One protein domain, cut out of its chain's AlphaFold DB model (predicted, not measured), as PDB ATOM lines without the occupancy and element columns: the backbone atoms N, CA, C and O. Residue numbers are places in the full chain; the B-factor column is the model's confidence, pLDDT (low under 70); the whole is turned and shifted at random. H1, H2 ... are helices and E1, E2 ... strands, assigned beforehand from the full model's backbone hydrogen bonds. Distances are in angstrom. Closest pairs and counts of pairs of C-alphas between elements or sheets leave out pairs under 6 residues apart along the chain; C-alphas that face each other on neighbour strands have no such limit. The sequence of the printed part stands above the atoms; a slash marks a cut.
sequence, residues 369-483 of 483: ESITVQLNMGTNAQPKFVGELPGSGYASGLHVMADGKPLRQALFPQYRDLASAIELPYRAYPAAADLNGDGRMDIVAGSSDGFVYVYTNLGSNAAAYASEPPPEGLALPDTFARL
ATOM      1  N   GLU A 369     -23.991 -20.716 -53.508       91.38
ATOM      2  CA  GLU A 369     -24.400 -21.000 -52.147       91.38
ATOM      3  C   GLU A 369     -23.173 -21.357 -51.308       91.38
ATOM      4  O   GLU A 369     -22.353 -22.186 -51.714       91.38
ATOM      5  N   SER A 370     -23.043 -20.726 -50.148       91.06
ATOM      6  CA  SER A 370     -21.966 -20.957 -49.192       91.06
ATOM      7  C   SER A 370     -22.505 -20.881 -47.768       91.06
ATOM      8  O   SER A 370     -23.603 -20.374 -47.526       91.06
ATOM      9  N   ILE A 371     -21.725 -21.402 -46.822       91.69
ATOM     10  CA  ILE A 371     -22.000 -21.290 -45.392       91.69
ATOM     11  C   ILE A 371     -20.784 -20.628 -44.745       91.69
ATOM     12  O   ILE A 371     -19.654 -21.096 -44.904       91.69
ATOM     13  N   THR A 372     -21.023 -19.541 -44.018       90.12
ATOM     14  CA  THR A 372     -20.017 -18.877 -43.186       90.12
ATOM     15  C   THR A 372     -20.467 -18.870 -41.731       90.12
ATOM     16  O   THR A 372     -21.661 -18.929 -41.430       90.12
ATOM     17  N   VAL A 373     -19.504 -18.813 -40.816       88.88
ATOM     18  CA  VAL A 373     -19.753 -18.701 -39.378       88.88
ATOM     19  C   VAL A 373     -19.226 -17.379 -38.845       88.88
ATOM     20  O   VAL A 373     -18.154 -16.906 -39.227       88.88
ATOM     21  N   GLN A 374     -19.996 -16.792 -37.931       88.44
ATOM     22  CA  GLN A 374     -19.600 -15.617 -37.168       88.44
ATOM     23  C   GLN A 374     -19.144 -16.063 -35.784       88.44
ATOM     24  O   GLN A 374     -19.939 -16.578 -34.998       88.44
ATOM     25  N   LEU A 375     -17.859 -15.879 -35.485       86.44
ATOM     26  CA  LEU A 375     -17.313 -16.270 -34.191       86.44
ATOM     27  C   LEU A 375     -17.739 -15.265 -33.113       86.44
ATOM     28  O   LEU A 375     -17.498 -14.062 -33.242       86.44
ATOM     29  N   ASN A 376     -18.368 -15.762 -32.045       87.38
ATOM     30  CA  ASN A 376     -18.707 -14.951 -30.878       87.38
ATOM     31  C   ASN A 376     -17.446 -14.701 -30.036       87.38
ATOM     32  O   ASN A 376     -16.950 -15.600 -29.367       87.38
ATOM     33  N   MET A 377     -16.955 -13.467 -30.052       84.56
ATOM     34  CA  MET A 377     -15.843 -12.983 -29.230       84.56
ATOM     35  C   MET A 377     -16.253 -12.570 -27.815       84.56
ATOM     36  O   MET A 377     -15.401 -12.222 -26.999       84.56
ATOM     37  N   GLY A 378     -17.556 -12.472 -27.564       84.06
ATOM     38  CA  GLY A 378     -18.112 -12.094 -26.276       84.06
ATOM     39  C   GLY A 378     -18.458 -13.326 -25.450       84.06
ATOM     40  O   GLY A 378     -17.746 -14.324 -25.430       84.06
ATOM     41  N   THR A 379     -19.594 -13.262 -24.770       85.88
ATOM     42  CA  THR A 379     -20.176 -14.416 -24.076       85.88
ATOM     43  C   THR A 379     -21.527 -14.751 -24.693       85.88
ATOM     44  O   THR A 379     -22.065 -13.978 -25.486       85.88
ATOM     45  N   ASN A 380     -22.130 -15.876 -24.310       83.94
ATOM     46  CA  ASN A 380     -23.509 -16.175 -24.713       83.94
ATOM     47  C   ASN A 380     -24.514 -15.149 -24.157       83.94
ATOM     48  O   ASN A 380     -25.556 -14.928 -24.764       83.94
ATOM     49  N   ALA A 381     -24.197 -14.500 -23.029       90.12
ATOM     50  CA  ALA A 381     -25.030 -13.451 -22.439       90.12
ATOM     51  C   ALA A 381     -24.818 -12.073 -23.094       90.12
ATOM     52  O   ALA A 381     -25.723 -11.243 -23.092       90.12
ATOM     53  N   GLN A 382     -23.626 -11.819 -23.638       89.00
ATOM     54  CA  GLN A 382     -23.262 -10.576 -24.320       89.00
ATOM     55  C   GLN A 382     -22.456 -10.907 -25.580       89.00
ATOM     56  O   GLN A 382     -21.220 -10.894 -25.534       89.00
ATOM     57  N   PRO A 383     -23.129 -11.269 -26.685       87.50
ATOM     58  CA  PRO A 383     -22.439 -11.685 -27.890       87.50
ATOM     59  C   PRO A 383     -21.741 -10.504 -28.563       87.50
ATOM     60  O   PRO A 383     -22.266  -9.391 -28.615       87.50
ATOM     61  N   LYS A 384     -20.554 -10.761 -29.112       88.38
ATOM     62  CA  LYS A 384     -19.779  -9.790 -29.887       88.38
ATOM     63  C   LYS A 384     -19.255 -10.470 -31.142       88.38
ATOM     64  O   LYS A 384     -18.516 -11.438 -31.040       88.38
ATOM     65  N   PHE A 385     -19.603  -9.944 -32.309       85.44
ATOM     66  CA  PHE A 385     -19.176 -10.490 -33.596       85.44
ATOM     67  C   PHE A 385     -18.283  -9.493 -34.332       85.44
ATOM     68  O   PHE A 385     -18.462  -8.279 -34.208       85.44
ATOM     69  N   VAL A 386     -17.327 -10.011 -35.097       77.69
ATOM     70  CA  VAL A 386     -16.489  -9.218 -36.005       77.69
ATOM     71  C   VAL A 386     -17.074  -9.334 -37.398       77.69
ATOM     72  O   VAL A 386     -17.265 -10.438 -37.888       77.69
ATOM     73  N   GLY A 387     -17.362  -8.198 -38.029       72.25
ATOM     74  CA  GLY A 387     -17.912  -8.183 -39.384       72.25
ATOM     75  C   GLY A 387     -16.906  -8.659 -40.433       72.25
ATOM     76  O   GLY A 387     -17.205  -9.566 -41.204       72.25
ATOM     77  N   GLU A 388     -15.706  -8.080 -40.449       75.12
ATOM     78  CA  GLU A 388     -14.706  -8.312 -41.497       75.12
ATOM     79  C   GLU A 388     -13.388  -8.833 -40.911       75.12
ATOM     80  O   GLU A 388     -12.853  -8.279 -39.948       75.12
ATOM     81  N   LEU A 389     -12.860  -9.895 -41.517       75.38
ATOM     82  CA  LEU A 389     -11.540 -10.467 -41.255       75.38
ATOM     83  C   LEU A 389     -10.595 -10.154 -42.428       75.38
ATOM     84  O   LEU A 389     -11.068  -9.870 -43.531       75.38
ATOM     85  N   PRO A 390      -9.260 -10.257 -42.257       69.69
ATOM     86  CA  PRO A 390      -8.296  -9.982 -43.330       69.69
ATOM     87  C   PRO A 390      -8.529 -10.745 -44.653       69.69
ATOM     88  O   PRO A 390      -8.059 -10.293 -45.696       69.69
ATOM     89  N   GLY A 391      -9.259 -11.869 -44.628       66.12
ATOM     90  CA  GLY A 391      -9.635 -12.671 -45.803       66.12
ATOM     91  C   GLY A 391     -11.089 -12.527 -46.278       66.12
ATOM     92  O   GLY A 391     -11.453 -13.159 -47.263       66.12
ATOM     93  N   SER A 392     -11.921 -11.708 -45.623       71.38
ATOM     94  CA  SER A 392     -13.379 -11.671 -45.839       71.38
ATOM     95  C   SER A 392     -13.815 -11.246 -47.249       71.38
ATOM     96  O   SER A 392     -14.892 -11.630 -47.696       71.38
ATOM     97  N   GLY A 393     -13.003 -10.514 -48.016       70.62
ATOM     98  CA  GLY A 393     -13.391 -10.089 -49.369       70.62
ATOM     99  C   GLY A 393     -14.764  -9.394 -49.374       70.62
ATOM    100  O   GLY A 393     -14.933  -8.386 -48.700       70.62
ATOM    101  N   TYR A 394     -15.746  -9.951 -50.097       69.19
ATOM    102  CA  TYR A 394     -17.140  -9.468 -50.135       69.19
ATOM    103  C   TYR A 394     -18.104 -10.230 -49.195       69.19
ATOM    104  O   TYR A 394     -19.320 -10.093 -49.329       69.19
ATOM    105  N   ALA A 395     -17.600 -11.055 -48.271       73.75
ATOM    106  CA  ALA A 395     -18.401 -11.869 -47.356       73.75
ATOM    107  C   ALA A 395     -17.889 -11.789 -45.907       73.75
ATOM    108  O   ALA A 395     -16.725 -12.036 -45.614       73.75
ATOM    109  N   SER A 396     -18.782 -11.481 -44.969       81.88
ATOM    110  CA  SER A 396     -18.457 -11.433 -43.540       81.88
ATOM    111  C   SER A 396     -18.326 -12.835 -42.921       81.88
ATOM    112  O   SER A 396     -19.113 -13.727 -43.255       81.88
ATOM    113  N   GLY A 397     -17.432 -12.985 -41.939       87.12
ATOM    114  CA  GLY A 397     -17.217 -14.234 -41.191       87.12
ATOM    115  C   GLY A 397     -16.158 -15.162 -41.801       87.12
ATOM    116  O   GLY A 397     -15.444 -14.776 -42.725       87.12
ATOM    117  N   LEU A 398     -16.047 -16.376 -41.253       88.12
ATOM    118  CA  LEU A 398     -15.151 -17.436 -41.742       88.12
ATOM    119  C   LEU A 398     -15.919 -18.435 -42.602       88.12
ATOM    120  O   LEU A 398     -17.022 -18.840 -42.224       88.12
ATOM    121  N   HIS A 399     -15.337 -18.881 -43.714       90.25
ATOM    122  CA  HIS A 399     -15.938 -19.957 -44.497       90.25
ATOM    123  C   HIS A 399     -15.905 -21.278 -43.732       90.25
ATOM    124  O   HIS A 399     -14.860 -21.686 -43.239       90.25
ATOM    125  N   VAL A 400     -17.032 -21.990 -43.686       92.56
ATOM    126  CA  VAL A 400     -17.035 -23.379 -43.216       92.56
ATOM    127  C   VAL A 400     -16.263 -24.228 -44.221       92.56
ATOM    128  O   VAL A 400     -16.535 -24.158 -45.418       92.56
ATOM    129  N   MET A 401     -15.309 -25.031 -43.752       94.00
ATOM    130  CA  MET A 401     -14.478 -25.861 -44.627       94.00
ATOM    131  C   MET A 401     -15.049 -27.274 -44.759       94.00
ATOM    132  O   MET A 401     -15.278 -27.949 -43.757       94.00
ATOM    133  N   ALA A 402     -15.230 -27.730 -46.000       94.56
ATOM    134  CA  ALA A 402     -15.622 -29.094 -46.336       94.56
ATOM    135  C   ALA A 402     -14.666 -29.690 -47.377       94.56
ATOM    136  O   ALA A 402     -14.347 -29.033 -48.370       94.56
ATOM    137  N   ASP A 403     -14.189 -30.916 -47.155       92.44
ATOM    138  CA  ASP A 403     -13.254 -31.610 -48.061       92.44
ATOM    139  C   ASP A 403     -12.004 -30.766 -48.407       92.44
ATOM    140  O   ASP A 403     -11.540 -30.727 -49.549       92.44
ATOM    141  N   GLY A 404     -11.486 -30.023 -47.421       89.19
ATOM    142  CA  GLY A 404     -10.285 -29.187 -47.555       89.19
ATOM    143  C   GLY A 404     -10.465 -27.857 -48.302       89.19
ATOM    144  O   GLY A 404      -9.473 -27.205 -48.616       89.19
ATOM    145  N   LYS A 405     -11.699 -27.432 -48.599       90.50
ATOM    146  CA  LYS A 405     -12.013 -26.170 -49.302       90.50
ATOM    147  C   LYS A 405     -13.234 -25.471 -48.684       90.50
ATOM    148  O   LYS A 405     -14.009 -26.133 -47.998       90.50
ATOM    149  N   PRO A 406     -13.467 -24.171 -48.952       90.94
ATOM    150  CA  PRO A 406     -14.700 -23.511 -48.532       90.94
ATOM    151  C   PRO A 406     -15.934 -24.263 -49.042       90.94
ATOM    152  O   PRO A 406     -16.032 -24.559 -50.240       90.94
ATOM    153  N   LEU A 407     -16.867 -24.560 -48.140       92.75
ATOM    154  CA  LEU A 407     -18.119 -25.244 -48.435       92.75
ATOM    155  C   LEU A 407     -18.923 -24.401 -49.422       92.75
ATOM    156  O   LEU A 407     -19.273 -23.247 -49.168       92.75
ATOM    157  N   ARG A 408     -19.206 -25.008 -50.575       91.56
ATOM    158  CA  ARG A 408     -20.002 -24.422 -51.651       91.56
ATOM    159  C   ARG A 408     -21.020 -25.445 -52.152       91.56
ATOM    160  O   ARG A 408     -20.666 -26.614 -52.329       91.56
ATOM    161  N   GLN A 409     -22.249 -25.001 -52.393       93.00
ATOM    162  CA  GLN A 409     -23.320 -25.792 -53.013       93.00
ATOM    163  C   GLN A 409     -23.573 -25.291 -54.445       93.00
ATOM    164  O   GLN A 409     -22.607 -25.089 -55.195       93.00
ATOM    165  N   ALA A 410     -24.833 -25.130 -54.854       92.38
ATOM    166  CA  ALA A 410     -25.188 -24.828 -56.231       92.38
ATOM    167  C   ALA A 410     -24.625 -23.475 -56.695       92.38
ATOM    168  O   ALA A 410     -24.521 -22.500 -55.941       92.38
ATOM    169  N   LEU A 411     -24.239 -23.435 -57.972       90.00
ATOM    170  CA  LEU A 411     -23.927 -22.203 -58.688       90.00
ATOM    171  C   LEU A 411     -25.236 -21.618 -59.215       90.00
ATOM    172  O   LEU A 411     -26.015 -22.322 -59.855       90.00
ATOM    173  N   PHE A 412     -25.443 -20.323 -59.004       87.06
ATOM    174  CA  PHE A 412     -26.527 -19.602 -59.644       87.06
ATOM    175  C   PHE A 412     -26.334 -19.657 -61.174       87.06
ATOM    176  O   PHE A 412     -25.270 -19.278 -61.672       87.06
ATOM    177  N   PRO A 413     -27.321 -20.153 -61.940       83.00
ATOM    178  CA  PRO A 413     -27.097 -20.597 -63.318       83.00
ATOM    179  C   PRO A 413     -26.828 -19.464 -64.317       83.00
ATOM    180  O   PRO A 413     -26.358 -19.727 -65.421       83.00
ATOM    181  N   GLN A 414     -27.137 -18.215 -63.964       83.69
ATOM    182  CA  GLN A 414     -26.969 -17.053 -64.839       83.69
ATOM    183  C   GLN A 414     -25.916 -16.101 -64.274       83.69
ATOM    184  O   GLN A 414     -25.763 -15.972 -63.066       83.69
ATOM    185  N   TYR A 415     -25.224 -15.365 -65.138       82.75
ATOM    186  CA  TYR A 415     -24.415 -14.237 -64.682       82.75
ATOM    187  C   TYR A 415     -25.315 -13.155 -64.063       82.75
ATOM    188  O   TYR A 415     -26.338 -12.798 -64.654       82.75
ATOM    189  N   ARG A 416     -24.927 -12.611 -62.903       78.94
ATOM    190  CA  ARG A 416     -25.570 -11.434 -62.289       78.94
ATOM    191  C   ARG A 416     -24.523 -10.504 -61.715       78.94
ATOM    192  O   ARG A 416     -23.725 -10.932 -60.888       78.94
ATOM    193  N   ASP A 417     -24.528  -9.244 -62.129       80.06
ATOM    194  CA  ASP A 417     -23.692  -8.226 -61.495       80.06
ATOM    195  C   ASP A 417     -24.144  -7.946 -60.046       80.06
ATOM    196  O   ASP A 417     -25.202  -8.398 -59.610       80.06
ATOM    197  N   LEU A 418     -23.326  -7.204 -59.297       71.31
ATOM    198  CA  LEU A 418     -23.561  -6.917 -57.877       71.31
ATOM    199  C   LEU A 418     -24.830  -6.089 -57.609       71.31
ATOM    200  O   LEU A 418     -25.411  -6.214 -56.535       71.31
ATOM    201  N   ALA A 419     -25.245  -5.236 -58.548       74.12
ATOM    202  CA  ALA A 419     -26.396  -4.348 -58.386       74.12
ATOM    203  C   ALA A 419     -27.711  -4.982 -58.870       74.12
ATOM    204  O   ALA A 419     -28.793  -4.501 -58.528       74.12
ATOM    205  N   SER A 420     -27.630  -6.056 -59.656       78.38
ATOM    206  CA  SER A 420     -28.787  -6.814 -60.117       78.38
ATOM    207  C   SER A 420     -29.533  -7.484 -58.960       78.38
ATOM    208  O   SER A 420     -28.945  -8.160 -58.118       78.38
ATOM    209  N   ALA A 421     -30.863  -7.365 -58.960       76.50
ATOM    210  CA  ALA A 421     -31.708  -8.068 -58.000       76.50
ATOM    211  C   ALA A 421     -31.638  -9.595 -58.200       76.50
ATOM    212  O   ALA A 421     -31.686 -10.094 -59.330       76.50
ATOM    213  N   ILE A 422     -31.578 -10.330 -57.087       70.12
ATOM    214  CA  ILE A 422     -31.774 -11.782 -57.038       70.12
ATOM    215  C   ILE A 422     -33.169 -12.021 -56.446       70.12
ATOM    216  O   ILE A 422     -33.380 -11.874 -55.246       70.12
ATOM    217  N   GLU A 423     -34.137 -12.332 -57.308       73.50
ATOM    218  CA  GLU A 423     -35.567 -12.353 -56.951       73.50
ATOM    219  C   GLU A 423     -36.004 -13.612 -56.180       73.50
ATOM    220  O   GLU A 423     -37.029 -13.596 -55.502       73.50
ATOM    221  N   LEU A 424     -35.221 -14.695 -56.241       71.94
ATOM    222  CA  LEU A 424     -35.456 -15.936 -55.497       71.94
ATOM    223  C   LEU A 424     -34.267 -16.235 -54.574       71.94
ATOM    224  O   LEU A 424     -33.132 -15.905 -54.909       71.94
ATOM    225  N   PRO A 425     -34.471 -16.865 -53.407       68.12
ATOM    226  CA  PRO A 425     -33.394 -17.050 -52.445       68.12
ATOM    227  C   PRO A 425     -32.482 -18.232 -52.823       68.12
ATOM    228  O   PRO A 425     -32.647 -19.342 -52.320       68.12
ATOM    229  N   TYR A 426     -31.497 -17.964 -53.684       81.81
ATOM    230  CA  TYR A 426     -30.400 -18.871 -54.049       81.81
ATOM    231  C   TYR A 426     -29.309 -18.868 -52.968       81.81
ATOM    232  O   TYR A 426     -28.298 -18.175 -53.079       81.81
ATOM    233  N   ARG A 427     -29.557 -19.590 -51.873       86.12
ATOM    234  CA  ARG A 427     -28.676 -19.685 -50.699       86.12
ATOM    235  C   ARG A 427     -28.766 -21.075 -50.080       86.12
ATOM    236  O   ARG A 427     -29.793 -21.736 -50.209       86.12
ATOM    237  N   ALA A 428     -27.725 -21.464 -49.352       90.50
ATOM    238  CA  ALA A 428     -27.771 -22.650 -48.508       90.50
ATOM    239  C   ALA A 428     -28.806 -22.466 -47.381       90.50
ATOM    240  O   ALA A 428     -28.905 -21.383 -46.796       90.50
ATOM    241  N   TYR A 429     -29.532 -23.532 -47.042       91.81
ATOM    242  CA  TYR A 429     -30.446 -23.580 -45.892       91.81
ATOM    243  C   TYR A 429     -29.937 -24.577 -44.847       91.81
ATOM    244  O   TYR A 429     -30.394 -25.722 -44.840       91.81
ATOM    245  N   PRO A 430     -28.964 -24.182 -44.005       93.75
ATOM    246  CA  PRO A 430     -28.341 -25.092 -43.060       93.75
ATOM    247  C   PRO A 430     -29.218 -25.356 -41.831       93.75
ATOM    248  O   PRO A 430     -29.826 -24.447 -41.266       93.75
ATOM    249  N   ALA A 431     -29.194 -26.600 -41.375       95.00
ATOM    250  CA  ALA A 431     -29.617 -27.053 -40.063       95.00
ATOM    251  C   ALA A 431     -28.480 -27.881 -39.453       95.00
ATOM    252  O   ALA A 431     -27.799 -28.618 -40.165       95.00
ATOM    253  N   ALA A 432     -28.273 -27.746 -38.145       94.50
ATOM    254  CA  ALA A 432     -27.251 -28.489 -37.419       94.50
ATOM    255  C   ALA A 432     -27.902 -29.582 -36.565       94.50
ATOM    256  O   ALA A 432     -28.860 -29.302 -35.841       94.50
ATOM    257  N   ALA A 433     -27.394 -30.808 -36.660       92.81
ATOM    258  CA  ALA A 433     -27.842 -31.945 -35.863       92.81
ATOM    259  C   ALA A 433     -26.727 -32.991 -35.778       92.81
ATOM    260  O   ALA A 433     -25.983 -33.164 -36.733       92.81
ATOM    261  N   ASP A 434     -26.631 -33.704 -34.662       96.56
ATOM    262  CA  ASP A 434     -25.784 -34.895 -34.550       96.56
ATOM    263  C   ASP A 434     -26.502 -36.070 -35.236       96.56
ATOM    264  O   ASP A 434     -27.455 -36.629 -34.684       96.56
ATOM    265  N   LEU A 435     -26.131 -36.382 -36.484       94.06
ATOM    266  CA  LEU A 435     -26.847 -37.371 -37.300       94.06
ATOM    267  C   LEU A 435     -26.357 -38.796 -37.057       94.06
ATOM    268  O   LEU A 435     -27.091 -39.748 -37.329       94.06
ATOM    269  N   ASN A 436     -25.117 -38.949 -36.592       93.12
ATOM    270  CA  ASN A 436     -24.464 -40.243 -36.410       93.12
ATOM    271  C   ASN A 436     -24.322 -40.651 -34.927       93.12
ATOM    272  O   ASN A 436     -23.914 -41.781 -34.652       93.12
ATOM    273  N   GLY A 437     -24.700 -39.780 -33.987       95.38
ATOM    274  CA  GLY A 437     -24.654 -40.023 -32.547       95.38
ATOM    275  C   GLY A 437     -23.252 -39.914 -31.943       95.38
ATOM    276  O   GLY A 437     -23.007 -40.508 -30.890       95.38
ATOM    277  N   ASP A 438     -22.318 -39.224 -32.605       95.56
ATOM    278  CA  ASP A 438     -20.927 -39.095 -32.156       95.56
ATOM    279  C   ASP A 438     -20.678 -37.894 -31.223       95.56
ATOM    280  O   ASP A 438     -19.555 -37.695 -30.741       95.56
ATOM    281  N   GLY A 439     -21.729 -37.122 -30.924       95.12
ATOM    282  CA  GLY A 439     -21.691 -35.948 -30.063       95.12
ATOM    283  C   GLY A 439     -21.218 -34.669 -30.758       95.12
ATOM    284  O   GLY A 439     -21.137 -33.631 -30.095       95.12
ATOM    285  N   ARG A 440     -20.909 -34.703 -32.061       95.38
ATOM    286  CA  ARG A 440     -20.613 -33.521 -32.881       95.38
ATOM    287  C   ARG A 440     -21.810 -33.178 -33.760       95.38
ATOM    288  O   ARG A 440     -22.524 -34.038 -34.252       95.38
ATOM    289  N   MET A 441     -22.037 -31.883 -33.962       96.00
ATOM    290  CA  MET A 441     -23.124 -31.421 -34.825       96.00
ATOM    291  C   MET A 441     -22.675 -31.467 -36.284       96.00
ATOM    292  O   MET A 441     -21.757 -30.734 -36.660       96.00
ATOM    293  N   ASP A 442     -23.342 -32.285 -37.092       96.88
ATOM    294  CA  ASP A 442     -23.249 -32.291 -38.551       96.88
ATOM    295  C   ASP A 442     -24.080 -31.149 -39.151       96.88
ATOM    296  O   ASP A 442     -24.936 -30.557 -38.485       96.88
ATOM    297  N   ILE A 443     -23.861 -30.847 -40.434       96.75
ATOM    298  CA  ILE A 443     -24.657 -29.863 -41.179       96.75
ATOM    299  C   ILE A 443     -25.499 -30.578 -42.238       96.75
ATOM    300  O   ILE A 443     -24.972 -31.255 -43.117       96.75
ATOM    301  N   VAL A 444     -26.809 -30.347 -42.213       95.69
ATOM    302  CA  VAL A 444     -27.732 -30.664 -43.309       95.69
ATOM    303  C   VAL A 444     -28.103 -29.361 -43.993       95.69
ATOM    304  O   VAL A 444     -28.601 -28.453 -43.336       95.69
ATOM    305  N   ALA A 445     -27.878 -29.235 -45.297       95.62
ATOM    306  CA  ALA A 445     -28.171 -28.000 -46.011       95.62
ATOM    307  C   ALA A 445     -28.924 -28.255 -47.317       95.62
ATOM    308  O   ALA A 445     -28.417 -28.921 -48.222       95.62
ATOM    309  N   GLY A 446     -30.127 -27.686 -47.416       93.00
ATOM    310  CA  GLY A 446     -30.883 -27.629 -48.667       93.00
ATOM    311  C   GLY A 446     -30.244 -26.659 -49.659       93.00
ATOM    312  O   GLY A 446     -29.701 -25.630 -49.247       93.00
ATOM    313  N   SER A 447     -30.329 -26.992 -50.946       92.25
ATOM    314  CA  SER A 447     -29.745 -26.236 -52.054       92.25
ATOM    315  C   SER A 447     -30.793 -25.900 -53.118       92.25
ATOM    316  O   SER A 447     -31.795 -26.597 -53.290       92.25
ATOM    317  N   SER A 448     -30.568 -24.813 -53.853       89.75
ATOM    318  CA  SER A 448     -31.417 -24.375 -54.968       89.75
ATOM    319  C   SER A 448     -31.418 -25.322 -56.169       89.75
ATOM    320  O   SER A 448     -32.278 -25.185 -57.037       89.75
ATOM    321  N   ASP A 449     -30.505 -26.296 -56.221       89.81
ATOM    322  CA  ASP A 449     -30.533 -27.374 -57.215       89.81
ATOM    323  C   ASP A 449     -31.586 -28.461 -56.915       89.81
ATOM    324  O   ASP A 449     -31.764 -29.383 -57.710       89.81
ATOM    325  N   GLY A 450     -32.320 -28.328 -55.803       89.19
ATOM    326  CA  GLY A 450     -33.386 -29.238 -55.391       89.19
ATOM    327  C   GLY A 450     -32.916 -30.394 -54.507       89.19
ATOM    328  O   GLY A 450     -33.746 -31.211 -54.106       89.19
ATOM    329  N   PHE A 451     -31.622 -30.466 -54.177       92.75
ATOM    330  CA  PHE A 451     -31.067 -31.495 -53.303       92.75
ATOM    331  C   PHE A 451     -30.884 -31.017 -51.857       92.75
ATOM    332  O   PHE A 451     -30.864 -29.824 -51.539       92.75
ATOM    333  N   VAL A 452     -30.728 -31.995 -50.966       93.25
ATOM    334  CA  VAL A 452     -30.296 -31.804 -49.581       93.25
ATOM    335  C   VAL A 452     -28.940 -32.474 -49.425       93.25
ATOM    336  O   VAL A 452     -28.777 -33.641 -49.778       93.25
ATOM    337  N   TYR A 453     -27.977 -31.730 -48.893       94.44
ATOM    338  CA  TYR A 453     -26.612 -32.194 -48.693       94.44
ATOM    339  C   TYR A 453     -26.321 -32.406 -47.215       94.44
ATOM    340  O   TYR A 453     -26.731 -31.594 -46.384       94.44
ATOM    341  N   VAL A 454     -25.596 -33.479 -46.904       95.56
ATOM    342  CA  VAL A 454     -25.123 -33.786 -45.553       95.56
ATOM    343  C   VAL A 454     -23.616 -33.582 -45.505       95.56
ATOM    344  O   VAL A 454     -22.881 -34.061 -46.370       95.56
ATOM    345  N   TYR A 455     -23.167 -32.861 -44.487       97.31
ATOM    346  CA  TYR A 455     -21.770 -32.588 -44.212       97.31
ATOM    347  C   TYR A 455     -21.442 -33.110 -42.814       97.31
ATOM    348  O   TYR A 455     -21.858 -32.511 -41.820       97.31
ATOM    349  N   THR A 456     -20.721 -34.228 -42.739       97.56
ATOM    350  CA  THR A 456     -20.342 -34.864 -41.472       97.56
ATOM    351  C   THR A 456     -19.224 -34.093 -40.795       97.56
ATOM    352  O   THR A 456     -18.239 -33.749 -41.449       97.56
ATOM    353  N   ASN A 457     -19.352 -33.838 -39.497       97.31
ATOM    354  CA  ASN A 457     -18.379 -33.107 -38.701       97.31
ATOM    355  C   ASN A 457     -17.158 -33.980 -38.360       97.31
ATOM    356  O   ASN A 457     -17.252 -35.005 -37.683       97.31
ATOM    357  N   LEU A 458     -15.984 -33.537 -38.807       96.00
ATOM    358  CA  LEU A 458     -14.690 -34.194 -38.602       96.00
ATOM    359  C   LEU A 458     -13.882 -33.595 -37.436       96.00
ATOM    360  O   LEU A 458     -12.772 -34.048 -37.156       96.00
ATOM    361  N   GLY A 459     -14.419 -32.576 -36.767       94.00
ATOM    362  CA  GLY A 459     -13.745 -31.796 -35.739       94.00
ATOM    363  C   GLY A 459     -12.784 -30.745 -36.303       94.00
ATOM    364  O   GLY A 459     -12.708 -30.485 -37.511       94.00
ATOM    365  N   SER A 460     -12.040 -30.114 -35.396       91.25
ATOM    366  CA  SER A 460     -11.096 -29.046 -35.732       91.25
ATOM    367  C   SER A 460      -9.902 -29.532 -36.567       91.25
ATOM    368  O   SER A 460      -9.275 -30.550 -36.270       91.25
ATOM    369  N   ASN A 461      -9.539 -28.757 -37.593       92.25
ATOM    370  CA  ASN A 461      -8.334 -28.975 -38.393       92.25
ATOM    371  C   ASN A 461      -7.723 -27.629 -38.807       92.25
ATOM    372  O   ASN A 461      -8.201 -26.965 -39.727       92.25
ATOM    373  N   ALA A 462      -6.632 -27.239 -38.144       88.25
ATOM    374  CA  ALA A 462      -5.980 -25.951 -38.377       88.25
ATOM    375  C   ALA A 462      -5.430 -25.770 -39.795       88.25
ATOM    376  O   ALA A 462      -5.458 -24.660 -40.325       88.25
ATOM    377  N   ALA A 463      -4.989 -26.854 -40.439       89.50
ATOM    378  CA  ALA A 463      -4.463 -26.782 -41.799       89.50
ATOM    379  C   ALA A 463      -5.542 -26.368 -42.813       89.50
ATOM    380  O   ALA A 463      -5.223 -25.713 -43.803       89.50
ATOM    381  N   ALA A 464      -6.814 -26.692 -42.550       90.31
ATOM    382  CA  ALA A 464      -7.919 -26.307 -43.421       90.31
ATOM    383  C   ALA A 464      -8.153 -24.789 -43.440       90.31
ATOM    384  O   ALA A 464      -8.606 -24.267 -44.446       90.31
ATOM    385  N   TYR A 465      -7.800 -24.070 -42.372       88.38
ATOM    386  CA  TYR A 465      -8.015 -22.624 -42.245       88.38
ATOM    387  C   TYR A 465      -6.734 -21.800 -42.448       88.38
ATOM    388  O   TYR A 465      -6.704 -20.614 -42.132       88.38
ATOM    389  N   ALA A 466      -5.667 -22.389 -43.001       85.69
ATOM    390  CA  ALA A 466      -4.382 -21.705 -43.180       85.69
ATOM    391  C   ALA A 466      -4.479 -20.407 -44.015       85.69
ATOM    392  O   ALA A 466      -3.705 -19.478 -43.796       85.69
ATOM    393  N   SER A 467      -5.432 -20.328 -44.952       78.50
ATOM    394  CA  SER A 467      -5.694 -19.135 -45.770       78.50
ATOM    395  C   SER A 467      -6.702 -18.153 -45.159       78.50
ATOM    396  O   SER A 467      -6.854 -17.053 -45.681       78.50
ATOM    397  N   GLU A 468      -7.395 -18.534 -44.081       81.88
ATOM    398  CA  GLU A 468      -8.434 -17.742 -43.407       81.88
ATOM    399  C   GLU A 468      -8.347 -17.928 -41.876       81.88
ATOM    400  O   GLU A 468      -9.196 -18.592 -41.276       81.88
ATOM    401  N   PRO A 469      -7.302 -17.389 -41.216       82.00
ATOM    402  CA  PRO A 469      -7.139 -17.546 -39.776       82.00
ATOM    403  C   PRO A 469      -8.222 -16.777 -38.990       82.00
ATOM    404  O   PRO A 469      -8.639 -15.691 -39.412       82.00
ATOM    405  N   PRO A 470      -8.664 -17.294 -37.828       81.56
ATOM    406  CA  PRO A 470      -9.628 -16.620 -36.971       81.56
ATOM    407  C   PRO A 470      -8.962 -15.438 -36.244       81.56
ATOM    408  O   PRO A 470      -7.731 -15.345 -36.207       81.56
ATOM    409  N   PRO A 471      -9.748 -14.543 -35.617       82.12
ATOM    410  CA  PRO A 471      -9.215 -13.579 -34.662       82.12
ATOM    411  C   PRO A 471      -8.348 -14.243 -33.587       82.12
ATOM    412  O   PRO A 471      -8.614 -15.369 -33.157       82.12
ATOM    413  N   GLU A 472      -7.332 -13.514 -33.129       81.88
ATOM    414  CA  GLU A 472      -6.408 -13.982 -32.099       81.88
ATOM    415  C   GLU A 472      -7.160 -14.452 -30.842       81.88
ATOM    416  O   GLU A 472      -8.051 -13.767 -30.336       81.88
ATOM    417  N   GLY A 473      -6.801 -15.640 -30.348       81.19
ATOM    418  CA  GLY A 473      -7.371 -16.215 -29.128       81.19
ATOM    419  C   GLY A 473      -8.709 -16.946 -29.291       81.19
ATOM    420  O   GLY A 473      -9.239 -17.421 -28.288       81.19
ATOM    421  N   LEU A 474      -9.254 -17.076 -30.506       83.38
ATOM    422  CA  LEU A 474     -10.467 -17.864 -30.762       83.38
ATOM    423  C   LEU A 474     -10.160 -19.260 -31.312       83.38
ATOM    424  O   LEU A 474      -9.201 -19.464 -32.056       83.38
ATOM    425  N   ALA A 475     -11.026 -20.217 -30.973       83.81
ATOM    426  CA  ALA A 475     -11.007 -21.546 -31.568       83.81
ATOM    427  C   ALA A 475     -11.459 -21.499 -33.036       83.81
ATOM    428  O   ALA A 475     -12.322 -20.704 -33.419       83.81
ATOM    429  N   LEU A 476     -10.881 -22.384 -33.844       86.19
ATOM    430  CA  LEU A 476     -11.312 -22.603 -35.217       86.19
ATOM    431  C   LEU A 476     -12.672 -23.305 -35.261       86.19
ATOM    432  O   LEU A 476     -12.940 -24.138 -34.393       86.19
ATOM    433  N   PRO A 477     -13.500 -23.035 -36.284       89.50
ATOM    434  CA  PRO A 477     -14.657 -23.871 -36.543       89.50
ATOM    435  C   PRO A 477     -14.223 -25.297 -36.903       89.50
ATOM    436  O   PRO A 477     -13.135 -25.517 -37.450       89.50
ATOM    437  N   ASP A 478     -15.102 -26.260 -36.643       94.38
ATOM    438  CA  ASP A 478     -14.912 -27.624 -37.119       94.38
ATOM    439  C   ASP A 478     -14.860 -27.683 -38.656       94.38
ATOM    440  O   ASP A 478     -15.272 -26.764 -39.375       94.38
ATOM    441  N   THR A 479     -14.307 -28.782 -39.160       95.69
ATOM    442  CA  THR A 479     -14.269 -29.107 -40.586       95.69
ATOM    443  C   THR A 479     -15.219 -30.245 -40.898       95.69
ATOM    444  O   THR A 479     -15.553 -31.042 -40.024       95.69
ATOM    445  N   PHE A 480     -15.653 -30.321 -42.151       97.00
ATOM    446  CA  PHE A 480     -16.679 -31.265 -42.563       97.00
ATOM    447  C   PHE A 480     -16.260 -32.090 -43.787       97.00
ATOM    448  O   PHE A 480     -15.344 -31.717 -44.525       97.00
ATOM    449  N   ALA A 481     -16.948 -33.200 -44.029       95.12
ATOM    450  CA  ALA A 481     -16.879 -33.953 -45.283       95.12
ATOM    451  C   ALA A 481     -18.267 -34.086 -45.897       95.12
ATOM    452  O   ALA A 481     -19.229 -34.371 -45.183       95.12
ATOM    453  N   ARG A 482     -18.380 -33.875 -47.211       90.56
ATOM    454  CA  ARG A 482     -19.653 -34.043 -47.919       90.56
ATOM    455  C   ARG A 482     -19.903 -35.527 -48.191       90.56
ATOM    456  O   ARG A 482     -19.057 -36.182 -48.797       90.56
ATOM    457  N   LEU A 483     -21.070 -36.019 -47.773       75.25
ATOM    458  CA  LEU A 483     -21.561 -37.364 -48.090       75.25
ATOM    459  C   LEU A 483     -22.362 -37.398 -49.395       75.25
ATOM    460  O   LEU A 483     -23.052 -36.394 -49.708       75.25
TER     461      LEU A 483
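This is residues 369 to 483 of the 483 residues of an uncharacterized protein of Paenibacillus sp. N3.4 (UniProt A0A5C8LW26). With little regular structure, the model is a strongly twisted four-stranded wall with long loops over one face; residues 414 to 421 stick out. The printed part has 115 residues, 32 in named elements, ordered E1 E2 E3 E4 H1 E5, mostly strand; the antiparallel sheet runs E2 E3 E4 E5. It is compact, radius of gyration of the C-alphas 15.2 A, spanning 40 by 34 by 30 A.

E1 is residues 408 to 411, from C-alpha 408 at (-20.002, -24.422, -51.651). E2 is 429 to 433, E3 442 to 446, E4 452 to 460, 23.8 A long, H1 462 to 465, and E5 478 to 482, ending at (-19.653, -34.043, -47.919).

E2, E3 and E4 form a meander, each strand antiparallel to the one before, with N 431 and O 444 at 2.8 A and N 445 and O 453 at 2.8 A. E5 pairs with E4, N 458 and O 479 at 2.8 A. H1, too short for an O i to N i+4 pair, only grazes the sheet. E1 pairs with no named strand.

The printed part has no cut. The links E1 to E2 and H1 to E5 are long. Residues 390 to 391, 394 and 425 have pLDDT under 70.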